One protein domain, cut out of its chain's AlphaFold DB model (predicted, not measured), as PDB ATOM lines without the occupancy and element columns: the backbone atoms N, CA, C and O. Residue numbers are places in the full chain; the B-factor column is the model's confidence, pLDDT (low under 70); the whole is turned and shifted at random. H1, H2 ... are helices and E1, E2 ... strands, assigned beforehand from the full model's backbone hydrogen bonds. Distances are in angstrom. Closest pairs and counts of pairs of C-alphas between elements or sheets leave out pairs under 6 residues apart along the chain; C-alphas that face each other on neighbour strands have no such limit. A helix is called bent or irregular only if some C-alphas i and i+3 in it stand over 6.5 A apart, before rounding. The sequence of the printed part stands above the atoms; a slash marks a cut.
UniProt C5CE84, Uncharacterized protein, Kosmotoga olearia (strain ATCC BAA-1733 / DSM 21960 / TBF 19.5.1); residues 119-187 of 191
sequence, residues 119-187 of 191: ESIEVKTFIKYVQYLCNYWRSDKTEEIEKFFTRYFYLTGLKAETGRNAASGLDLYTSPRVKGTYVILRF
ATOM      1  N   GLU A 119    -145.787 -86.890  71.276       86.62
ATOM      2  CA  GLU A 119    -144.820 -87.453  72.234       86.62
ATOM      3  C   GLU A 119    -145.151 -87.119  73.699       86.62
ATOM      4  O   GLU A 119    -144.549 -87.649  74.635       86.62
ATOM      5  N   SER A 120    -146.119 -86.228  73.928       90.00
ATOM      6  CA  SER A 120    -146.513 -85.808  75.271       90.00
ATOM      7  C   SER A 120    -147.978 -85.399  75.364       90.00
ATOM      8  O   SER A 120    -148.572 -84.936  74.387       90.00
ATOM      9  N   ILE A 121    -148.529 -85.493  76.569       92.12
ATOM     10  CA  ILE A 121    -149.883 -85.060  76.914       92.12
ATOM     11  C   ILE A 121    -149.897 -84.469  78.326       92.12
ATOM     12  O   ILE A 121    -149.090 -84.839  79.173       92.12
ATOM     13  N   GLU A 122    -150.833 -83.573  78.623       92.81
ATOM     14  CA  GLU A 122    -151.074 -83.167  80.009       92.81
ATOM     15  C   GLU A 122    -151.601 -84.344  80.841       92.81
ATOM     16  O   GLU A 122    -152.484 -85.080  80.394       92.81
ATOM     17  N   VAL A 123    -151.126 -84.490  82.081       93.56
ATOM     18  CA  VAL A 123    -151.496 -85.618  82.958       93.56
ATOM     19  C   VAL A 123    -153.012 -85.680  83.178       93.56
ATOM     20  O   VAL A 123    -153.612 -86.746  83.066       93.56
ATOM     21  N   LYS A 124    -153.673 -84.543  83.426       92.94
ATOM     22  CA  LYS A 124    -155.139 -84.499  83.600       92.94
ATOM     23  C   LYS A 124    -155.888 -84.917  82.336       92.94
ATOM     24  O   LYS A 124    -156.906 -85.599  82.420       92.94
ATOM     25  N   THR A 125    -155.381 -84.532  81.171       93.31
ATOM     26  CA  THR A 125    -155.970 -84.912  79.882       93.31
ATOM     27  C   THR A 125    -155.787 -86.408  79.624       93.31
ATOM     28  O   THR A 125    -156.731 -87.068  79.195       93.31
ATOM     29  N   PHE A 126    -154.632 -86.973  79.985       94.62
ATOM     30  CA  PHE A 126    -154.412 -88.419  79.979       94.62
ATOM     31  C   PHE A 126    -155.419 -89.159  80.871       94.62
ATOM     32  O   PHE A 126    -156.073 -90.089  80.409       94.62
ATOM     33  N   ILE A 127    -155.602 -88.723  82.122       94.56
ATOM     34  CA  ILE A 127    -156.571 -89.333  83.050       94.56
ATOM     35  C   ILE A 127    -157.987 -89.313  82.476       94.56
ATOM     36  O   ILE A 127    -158.648 -90.351  82.458       94.56
ATOM     37  N   LYS A 128    -158.431 -88.166  81.947       93.25
ATOM     38  CA  LYS A 128    -159.748 -88.038  81.306       93.25
ATOM     39  C   LYS A 128    -159.908 -89.001  80.132       93.25
ATOM     40  O   LYS A 128    -160.966 -89.606  79.982       93.25
ATOM     41  N   TYR A 129    -158.864 -89.175  79.323       92.00
ATOM     42  CA  TYR A 129    -158.879 -90.131  78.219       92.00
ATOM     43  C   TYR A 129    -159.021 -91.576  78.715       92.00
ATOM     44  O   TYR A 129    -159.856 -92.322  78.212       92.00
ATOM     45  N   VAL A 130    -158.268 -91.969  79.746       93.62
ATOM     46  CA  VAL A 130    -158.388 -93.314  80.328       93.62
ATOM     47  C   VAL A 130    -159.781 -93.532  80.930       93.62
ATOM     48  O   VAL A 130    -160.382 -94.582  80.716       93.62
ATOM     49  N   GLN A 131    -160.329 -92.541  81.638       92.69
ATOM     50  CA  GLN A 131    -161.695 -92.593  82.169       92.69
ATOM     51  C   GLN A 131    -162.733 -92.758  81.055       92.69
ATOM     52  O   GLN A 131    -163.662 -93.554  81.192       92.69
ATOM     53  N   TYR A 132    -162.557 -92.054  79.935       89.88
ATOM     54  CA  TYR A 132    -163.402 -92.211  78.758       89.88
ATOM     55  C   TYR A 132    -163.340 -93.637  78.192       89.88
ATOM     56  O   TYR A 132    -164.390 -94.227  77.947       89.88
ATOM     57  N   LEU A 133    -162.145 -94.229  78.058       87.31
ATOM     58  CA  LEU A 133    -161.994 -95.625  77.624       87.31
ATOM     59  C   LEU A 133    -162.696 -96.607  78.573       87.31
ATOM     60  O   LEU A 133    -163.419 -97.496  78.121       87.31
ATOM     61  N   CYS A 134    -162.534 -96.434  79.888       87.88
ATOM     62  CA  CYS A 134    -163.216 -97.267  80.880       87.88
ATOM     63  C   CYS A 134    -164.741 -97.165  80.774       87.88
ATOM     64  O   CYS A 134    -165.414 -98.195  80.770       87.88
ATOM     65  N   ASN A 135    -165.275 -95.950  80.628       86.69
ATOM     66  CA  ASN A 135    -166.707 -95.726  80.442       86.69
ATOM     67  C   ASN A 135    -167.217 -96.345  79.136       86.69
ATOM     68  O   ASN A 135    -168.273 -96.975  79.127       86.69
ATOM     69  N   TYR A 136    -166.457 -96.214  78.046       85.31
ATOM     70  CA  TYR A 136    -166.790 -96.813  76.756       85.31
ATOM     71  C   TYR A 136    -166.901 -98.342  76.852       85.31
ATOM     72  O   TYR A 136    -167.842 -98.934  76.327       85.31
ATOM     73  N   TRP A 137    -166.007 -98.985  77.610       83.12
ATOM     74  CA  TRP A 137    -166.060-100.425  77.893       83.12
ATOM     75  C   TRP A 137    -167.019-100.818  79.025       83.12
ATOM     76  O   TRP A 137    -167.027-101.979  79.432       83.12
ATOM     77  N   ARG A 138    -167.828 -99.878  79.538       81.75
ATOM     78  CA  ARG A 138    -168.760-100.082  80.663       81.75
ATOM     79  C   ARG A 138    -168.086-100.676  81.905       81.75
ATOM     80  O   ARG A 138    -168.681-101.475  82.625       81.75
ATOM     81  N   SER A 139    -166.832-100.301  82.148       79.25
ATOM     82  CA  SER A 139    -166.112-100.696  83.351       79.25
ATOM     83  C   SER A 139    -166.508 -99.799  84.523       79.25
ATOM     84  O   SER A 139    -166.532 -98.579  84.409       79.25
ATOM     85  N   ASP A 140    -166.721-100.411  85.680       77.19
ATOM     86  CA  ASP A 140    -166.947 -99.781  86.988       77.19
ATOM     87  C   ASP A 140    -165.705 -99.076  87.574       77.19
ATOM     88  O   ASP A 140    -165.749 -98.488  88.651       77.19
ATOM     89  N   LYS A 141    -164.568 -99.116  86.873       76.50
ATOM     90  CA  LYS A 141    -163.262 -98.682  87.392       76.50
ATOM     91  C   LYS A 141    -163.028 -97.173  87.365       76.50
ATOM     92  O   LYS A 141    -162.004 -96.735  87.890       76.50
ATOM     93  N   THR A 142    -163.914 -96.392  86.751       78.38
ATOM     94  CA  THR A 142    -163.695 -94.978  86.391       78.38
ATOM     95  C   THR A 142    -163.358 -94.084  87.587       78.38
ATOM     96  O   THR A 142    -162.479 -93.224  87.482       78.38
ATOM     97  N   GLU A 143    -163.986 -94.321  88.739       80.81
ATOM     98  CA  GLU A 143    -163.760 -93.551  89.973       80.81
ATOM     99  C   GLU A 143    -162.383 -93.818  90.602       80.81
ATOM    100  O   GLU A 143    -161.806 -92.957  91.265       80.81
ATOM    101  N   GLU A 144    -161.810 -95.002  90.372       89.69
ATOM    102  CA  GLU A 144    -160.520 -95.398  90.942       89.69
ATOM    103  C   GLU A 144    -159.321 -94.982  90.065       89.69
ATOM    104  O   GLU A 144    -158.181 -95.047  90.532       89.69
ATOM    105  N   ILE A 145    -159.551 -94.540  88.821       93.50
ATOM    106  CA  ILE A 145    -158.498 -94.302  87.815       93.50
ATOM    107  C   ILE A 145    -157.447 -93.302  88.288       93.50
ATOM    108  O   ILE A 145    -156.261 -93.628  88.296       93.50
ATOM    109  N   GLU A 146    -157.863 -92.107  88.708       94.44
ATOM    110  CA  GLU A 146    -156.924 -91.068  89.146       94.44
ATOM    111  C   GLU A 146    -156.136 -91.529  90.376       94.44
ATOM    112  O   GLU A 146    -154.914 -91.398  90.436       94.44
ATOM    113  N   LYS A 147    -156.816 -92.162  91.335       93.38
ATOM    114  CA  LYS A 147    -156.198 -92.672  92.561       93.38
ATOM    115  C   LYS A 147    -155.162 -93.761  92.281       93.38
ATOM    116  O   LYS A 147    -154.091 -93.758  92.886       93.38
ATOM    117  N   PHE A 148    -155.459 -94.701  91.385       94.81
ATOM    118  CA  PHE A 148    -154.506 -95.746  91.008       94.81
ATOM    119  C   PHE A 148    -153.355 -95.187  90.181       94.81
ATOM    120  O   PHE A 148    -152.210 -95.552  90.435       94.81
ATOM    121  N   PHE A 149    -153.635 -94.289  89.237       95.81
ATOM    122  CA  PHE A 149    -152.592 -93.681  88.423       95.81
ATOM    123  C   PHE A 149    -151.614 -92.883  89.282       95.81
ATOM    124  O   PHE A 149    -150.414 -93.120  89.217       95.81
ATOM    125  N   THR A 150    -152.119 -91.996  90.141       95.31
ATOM    126  CA  THR A 150    -151.292 -91.180  91.044       95.31
ATOM    127  C   THR A 150    -150.454 -92.055  91.974       95.31
ATOM    128  O   THR A 150    -149.243 -91.852  92.078       95.31
ATOM    129  N   ARG A 151    -151.061 -93.075  92.604       95.62
ATOM    130  CA  ARG A 151    -150.378 -93.969  93.552       95.62
ATOM    131  C   ARG A 151    -149.354 -94.891  92.898       95.62
ATOM    132  O   ARG A 151    -148.339 -95.150  93.529       95.62
ATOM    133  N   TYR A 152    -149.617 -95.403  91.697       96.50
ATOM    134  CA  TYR A 152    -148.786 -96.418  91.032       96.50
ATOM    135  C   TYR A 152    -148.057 -95.902  89.792       96.50
ATOM    136  O   TYR A 152    -147.576 -96.696  88.986       96.50
ATOM    137  N   PHE A 153    -147.938 -94.582  89.642       95.62
ATOM    138  CA  PHE A 153    -147.266 -93.959  88.506       95.62
ATOM    139  C   PHE A 153    -145.852 -94.522  88.280       95.62
ATOM    140  O   PHE A 153    -145.528 -94.906  87.157       95.62
ATOM    141  N   TYR A 154    -145.056 -94.686  89.342       94.69
ATOM    142  CA  TYR A 154    -143.713 -95.282  89.284       94.69
ATOM    143  C   TYR A 154    -143.661 -96.697  88.684       94.69
ATOM    144  O   TYR A 154    -142.620 -97.104  88.177       94.69
ATOM    145  N   LEU A 155    -144.767 -97.449  88.693       95.00
ATOM    146  CA  LEU A 155    -144.845 -98.766  88.051       95.00
ATOM    147  C   LEU A 155    -145.146 -98.673  86.556       95.00
ATOM    148  O   LEU A 155    -144.926 -99.636  85.826       95.00
ATOM    149  N   THR A 156    -145.656 -97.545  86.065       93.00
ATOM    150  CA  THR A 156    -146.049 -97.411  84.656       93.00
ATOM    151  C   THR A 156    -144.848 -97.367  83.715       93.00
ATOM    152  O   THR A 156    -144.978 -97.822  82.582       93.00
ATOM    153  N   GLY A 157    -143.688 -96.898  84.187       88.25
ATOM    154  CA  GLY A 157    -142.507 -96.639  83.354       88.25
ATOM    155  C   GLY A 157    -142.627 -95.374  82.497       88.25
ATOM    156  O   GLY A 157    -141.750 -95.098  81.691       88.25
ATOM    157  N   LEU A 158    -143.706 -94.603  82.655       90.62
ATOM    158  CA  LEU A 158    -143.892 -93.336  81.956       90.62
ATOM    159  C   LEU A 158    -143.059 -92.234  82.623       90.62
ATOM    160  O   LEU A 158    -142.806 -92.273  83.828       90.62
ATOM    161  N   LYS A 159    -142.673 -91.216  81.849       91.75
ATOM    162  CA  LYS A 159    -141.968 -90.035  82.368       91.75
ATOM    163  C   LYS A 159    -142.938 -88.888  82.587       91.75
ATOM    164  O   LYS A 159    -143.839 -88.674  81.780       91.75
ATOM    165  N   ALA A 160    -142.741 -88.137  83.664       92.25
ATOM    166  CA  ALA A 160    -143.541 -86.959  83.961       92.25
ATOM    167  C   ALA A 160    -142.653 -85.743  84.226       92.25
ATOM    168  O   ALA A 160    -141.564 -85.864  84.786       92.25
ATOM    169  N   GLU A 161    -143.137 -84.570  83.829       90.88
ATOM    170  CA  GLU A 161    -142.426 -83.301  83.952       90.88
ATOM    171  C   GLU A 161    -143.260 -82.265  84.703       90.88
ATOM    172  O   GLU A 161    -144.491 -82.182  84.584       90.88
ATOM    173  N   THR A 162    -142.558 -81.454  85.488       85.56
ATOM    174  CA  THR A 162    -143.102 -80.260  86.128       85.56
ATOM    175  C   THR A 162    -143.281 -79.167  85.073       85.56
ATOM    176  O   THR A 162    -142.352 -78.871  84.324       85.56
ATOM    177  N   GLY A 163    -144.461 -78.550  85.007       71.00
ATOM    178  CA  GLY A 163    -144.726 -77.408  84.125       71.00
ATOM    179  C   GLY A 163    -144.647 -76.070  84.866       71.00
ATOM    180  O   GLY A 163    -144.690 -76.038  86.094       71.00
ATOM    181  N   ARG A 164    -144.618 -74.951  84.123       67.06
ATOM    182  CA  ARG A 164    -144.668 -73.585  84.698       67.06
ATOM    183  C   ARG A 164    -145.927 -73.338  85.546       67.06
ATOM    184  O   ARG A 164    -145.887 -72.538  86.471       67.06
ATOM    185  N   ASN A 165    -147.011 -74.067  85.273       66.62
ATOM    186  CA  ASN A 165    -148.272 -74.003  86.012       66.62
ATOM    187  C   ASN A 165    -148.415 -75.198  86.967       66.62
ATOM    188  O   ASN A 165    -149.258 -76.066  86.758       66.62
ATOM    189  N   ALA A 166    -147.615 -75.260  88.035       64.19
ATOM    190  CA  ALA A 166    -147.719 -76.334  89.034       64.19
ATOM    191  C   ALA A 166    -149.135 -76.458  89.643       64.19
ATOM    192  O   ALA A 166    -149.575 -77.561  89.955       64.19
ATOM    193  N   ALA A 167    -149.887 -75.351  89.720       71.06
ATOM    194  CA  ALA A 167    -151.271 -75.317  90.198       71.06
ATOM    195  C   ALA A 167    -152.248 -76.179  89.371       71.06
ATOM    196  O   ALA A 167    -153.292 -76.589  89.878       71.06
ATOM    197  N   SER A 168    -151.933 -76.482  88.105       75.19
ATOM    198  CA  SER A 168    -152.754 -77.371  87.275       75.19
ATOM    199  C   SER A 168    -152.309 -78.836  87.327       75.19
ATOM    200  O   SER A 168    -153.003 -79.678  86.751       75.19
ATOM    201  N   GLY A 169    -151.219 -79.153  88.028       83.38
ATOM    202  CA  GLY A 169    -150.639 -80.491  88.095       83.38
ATOM    203  C   GLY A 169    -151.422 -81.493  88.942       83.38
ATOM    204  O   GLY A 169    -152.466 -81.188  89.525       83.38
ATOM    205  N   LEU A 170    -150.907 -82.720  88.973       91.88
ATOM    206  CA  LEU A 170    -151.360 -83.818  89.822       91.88
ATOM    207  C   LEU A 170    -150.179 -84.370  90.623       91.88
ATOM    208  O   LEU A 170    -149.062 -84.460  90.110       91.88
ATOM    209  N   ASP A 171    -150.442 -84.766  91.866       93.12
ATOM    210  CA  ASP A 171    -149.457 -85.429  92.716       93.12
ATOM    211  C   ASP A 171    -149.253 -86.873  92.242       93.12
ATOM    212  O   ASP A 171    -150.131 -87.720  92.410       93.12
ATOM    213  N   LEU A 172    -148.089 -87.168  91.666       94.75
ATOM    214  CA  LEU A 172    -147.712 -88.513  91.237       94.75
ATOM    215  C   LEU A 172    -146.602 -89.057  92.132       94.75
ATOM    216  O   LEU A 172    -145.655 -88.347  92.476       94.75
ATOM    217  N   TYR A 173    -146.700 -90.338  92.473       95.19
ATOM    218  CA  TYR A 173    -145.646 -91.056  93.182       95.19
ATOM    219  C   TYR A 173    -144.591 -91.552  92.185       95.19
ATOM    220  O   TYR A 173    -144.881 -92.414  91.354       95.19
ATOM    221  N   THR A 174    -143.363 -91.031  92.274       91.50
ATOM    222  CA  THR A 174    -142.190 -91.503  91.502       91.50
ATOM    223  C   THR A 174    -141.432 -92.625  92.205       91.50
ATOM    224  O   THR A 174    -140.635 -93.329  91.595       91.50
ATOM    225  N   SER A 175    -141.737 -92.844  93.480       91.88
ATOM    226  CA  SER A 175    -141.472 -94.072  94.226       91.88
ATOM    227  C   SER A 175    -142.585 -94.249  95.268       91.88
ATOM    228  O   SER A 175    -143.358 -93.312  95.475       91.88
ATOM    229  N   PRO A 176    -142.685 -95.377  95.994       90.38
ATOM    230  CA  PRO A 176    -143.747 -95.567  96.991       90.38
ATOM    231  C   PRO A 176    -143.831 -94.476  98.073       90.38
ATOM    232  O   PRO A 176    -144.902 -94.274  98.656       90.38
ATOM    233  N   ARG A 177    -142.712 -93.779  98.332       88.31
ATOM    234  CA  ARG A 177    -142.564 -92.759  99.383       88.31
ATOM    235  C   ARG A 177    -142.324 -91.344  98.854       88.31
ATOM    236  O   ARG A 177    -142.505 -90.392  99.605       88.31
ATOM    237  N   VAL A 178    -141.927 -91.190  97.591       91.69
ATOM    238  CA  VAL A 178    -141.637 -89.882  96.988       91.69
ATOM    239  C   VAL A 178    -142.774 -89.507  96.054       91.69
ATOM    240  O   VAL A 178    -143.060 -90.231  95.099       91.69
ATOM    241  N   LYS A 179    -143.396 -88.360  96.325       92.94
ATOM    242  CA  LYS A 179    -144.391 -87.746  95.449       92.94
ATOM    243  C   LYS A 179    -143.922 -86.376  94.979       92.94
ATOM    244  O   LYS A 179    -143.216 -85.681  95.706       92.94
ATOM    245  N   GLY A 180    -144.352 -85.992  93.788       89.12
ATOM    246  CA  GLY A 180    -144.154 -84.657  93.234       89.12
ATOM    247  C   GLY A 180    -145.367 -84.234  92.419       89.12
ATOM    248  O   GLY A 180    -146.175 -85.075  92.023       89.12
ATOM    249  N   THR A 181    -145.502 -82.937  92.174       93.19
ATOM    250  CA  THR A 181    -146.597 -82.391  91.370       93.19
ATOM    251  C   THR A 181    -146.155 -82.286  89.913       93.19
ATOM    252  O   THR A 181    -145.244 -81.528  89.591       93.19
ATOM    253  N   TYR A 182    -146.810 -83.028  89.022       92.56
ATOM    254  CA  TYR A 182    -146.455 -83.100  87.603       92.56
ATOM    255  C   TYR A 182    -147.604 -82.636  86.716       92.56
ATOM    256  O   TYR A 182    -148.777 -82.820  87.041       92.56
ATOM    257  N   VAL A 183    -147.262 -82.034  85.578       92.06
ATOM    258  CA  VAL A 183    -148.240 -81.431  84.658       92.06
ATOM    259  C   VAL A 183    -148.242 -82.150  83.313       92.06
ATOM    260  O   VAL A 183    -149.302 -82.318  82.712       92.06
ATOM    261  N   ILE A 184    -147.078 -82.620  82.861       92.00
ATOM    262  CA  ILE A 184    -146.893 -83.239  81.545       92.00
ATOM    263  C   ILE A 184    -146.476 -84.696  81.722       92.00
ATOM    264  O   ILE A 184    -145.635 -85.008  82.559       92.00
ATOM    265  N   LEU A 185    -147.055 -85.571  80.909       93.00
ATOM    266  CA  LEU A 185    -146.684 -86.964  80.726       93.00
ATOM    267  C   LEU A 185    -145.986 -87.101  79.368       93.00
ATOM    268  O   LEU A 185    -146.532 -86.668  78.352       93.00
ATOM    269  N   ARG A 186    -144.804 -87.714  79.341       89.25
ATOM    270  CA  ARG A 186    -144.084 -88.059  78.112       89.25
ATOM    271  C   ARG A 186    -144.208 -89.547  77.823       89.25
ATOM    272  O   ARG A 186    -144.017 -90.384  78.708       89.25
ATOM    273  N   PHE A 187    -144.511 -89.852  76.571       83.12
ATOM    274  CA  PHE A 187    -144.527 -91.205  76.045       83.12
ATOM    275  C   PHE A 187    -143.143 -91.463  75.454       83.12
ATOM    276  O   PHE A 187    -142.791 -90.849  74.454       83.12
TER     277      PHE A 187
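Overview. This is residues 119 to 187 of the 191 residues of an uncharacterized protein of Kosmotoga olearia (strain ATCC BAA-1733 / DSM 21960 / TBF 19.5.1) (UniProt C5CE84). A helical hairpin, H1 and H2, makes the long axis, and two small sheets lie at one end of it: E1, E5 and E2 by the first residues of H1, and the strand hairpin E3 and E4 by residues 146 to 155 of H2, where E3 packs on the helix. E4 runs on into E5 at 95 degrees, from the one sheet into the other. The printed part has 69 residues, with two named helices and five named strands in the order E1, H1, H2, E2, E3, E4, E5; the class is mixed, helices and strands. The larger sheet has the order E1, E5, E2, and both sheets are antiparallel. The whole is compact, with a radius of gyration of the C-alphas of 12.0 A and spans of 35 by 24 by 22 A.

Arrangement. E1, residues 120 to 122, is an edge strand and the antiparallel neighbour of E5, residues 184 to 186; N 121 and O 185 are 2.9 A apart, within hydrogen-bond range. A tight link joins E1 to H1, residues 123 to 136, which only grazes this sheet with residues 123 to 126; the closest C-alphas of H1 and E5 are those of Val 123 and Ile 184, 5.4 A apart. H2, residues 140 to 156, forms a helical hairpin with H1: they touch, closest at the C-alphas of Gln 131 and Thr 142, 5.2 A apart, and run opposite ways at a steep tilt of 42 degrees. H2 has a kink of 71 degrees near residue 150 and is irregular, with C-alphas 151 and 154 8.0 A apart. Every O i to N i+4 pair is within hydrogen-bond range in H1, and 7 of 13 are in H2. E2, residues 159 to 161, is the other edge strand, antiparallel to E5, with N 161 and O 184 2.8 A apart. With E1, H1, H2 and E2 there is a split strand-helix-strand unit, two strands running the same way with E5 between them; its crossover is right-handed. E3, residues 170 to 173, and E4, residues 179 to 182, form an antiparallel hairpin, with N 172 and O 180 2.9 A apart. The closest C-alphas of H2 and E3 are those of Thr 150 and Leu 172, 4.5 A apart. E4 and E5 meet only through their link, and E2 and E3 are apart.

Along the chain. E1 begins with C-alpha 120 at (-146.513, -85.808, 75.271). H1 measures 19.9 A from first to last C-alpha, and H2 21.2 A, beginning with C-alpha 140 at (-166.947, -99.781, 86.988). E3 measures 9.8 A and E4 9.3 A. E5 ends with C-alpha 186 at (-144.084, -88.059, 78.112).

Size, cuts and confidence. The two C-alphas farthest apart, those of Arg 138 and Arg 164, are 36.0 A apart, while those of Glu 119 and Phe 187, the first and last printed, are 5.4 A apart. The printed part has no cut and no long link; the link from E2 to E3, 8 residues, is short. The mean pLDDT of the printed part is 88.5, and residues 164 to 166 are under 70.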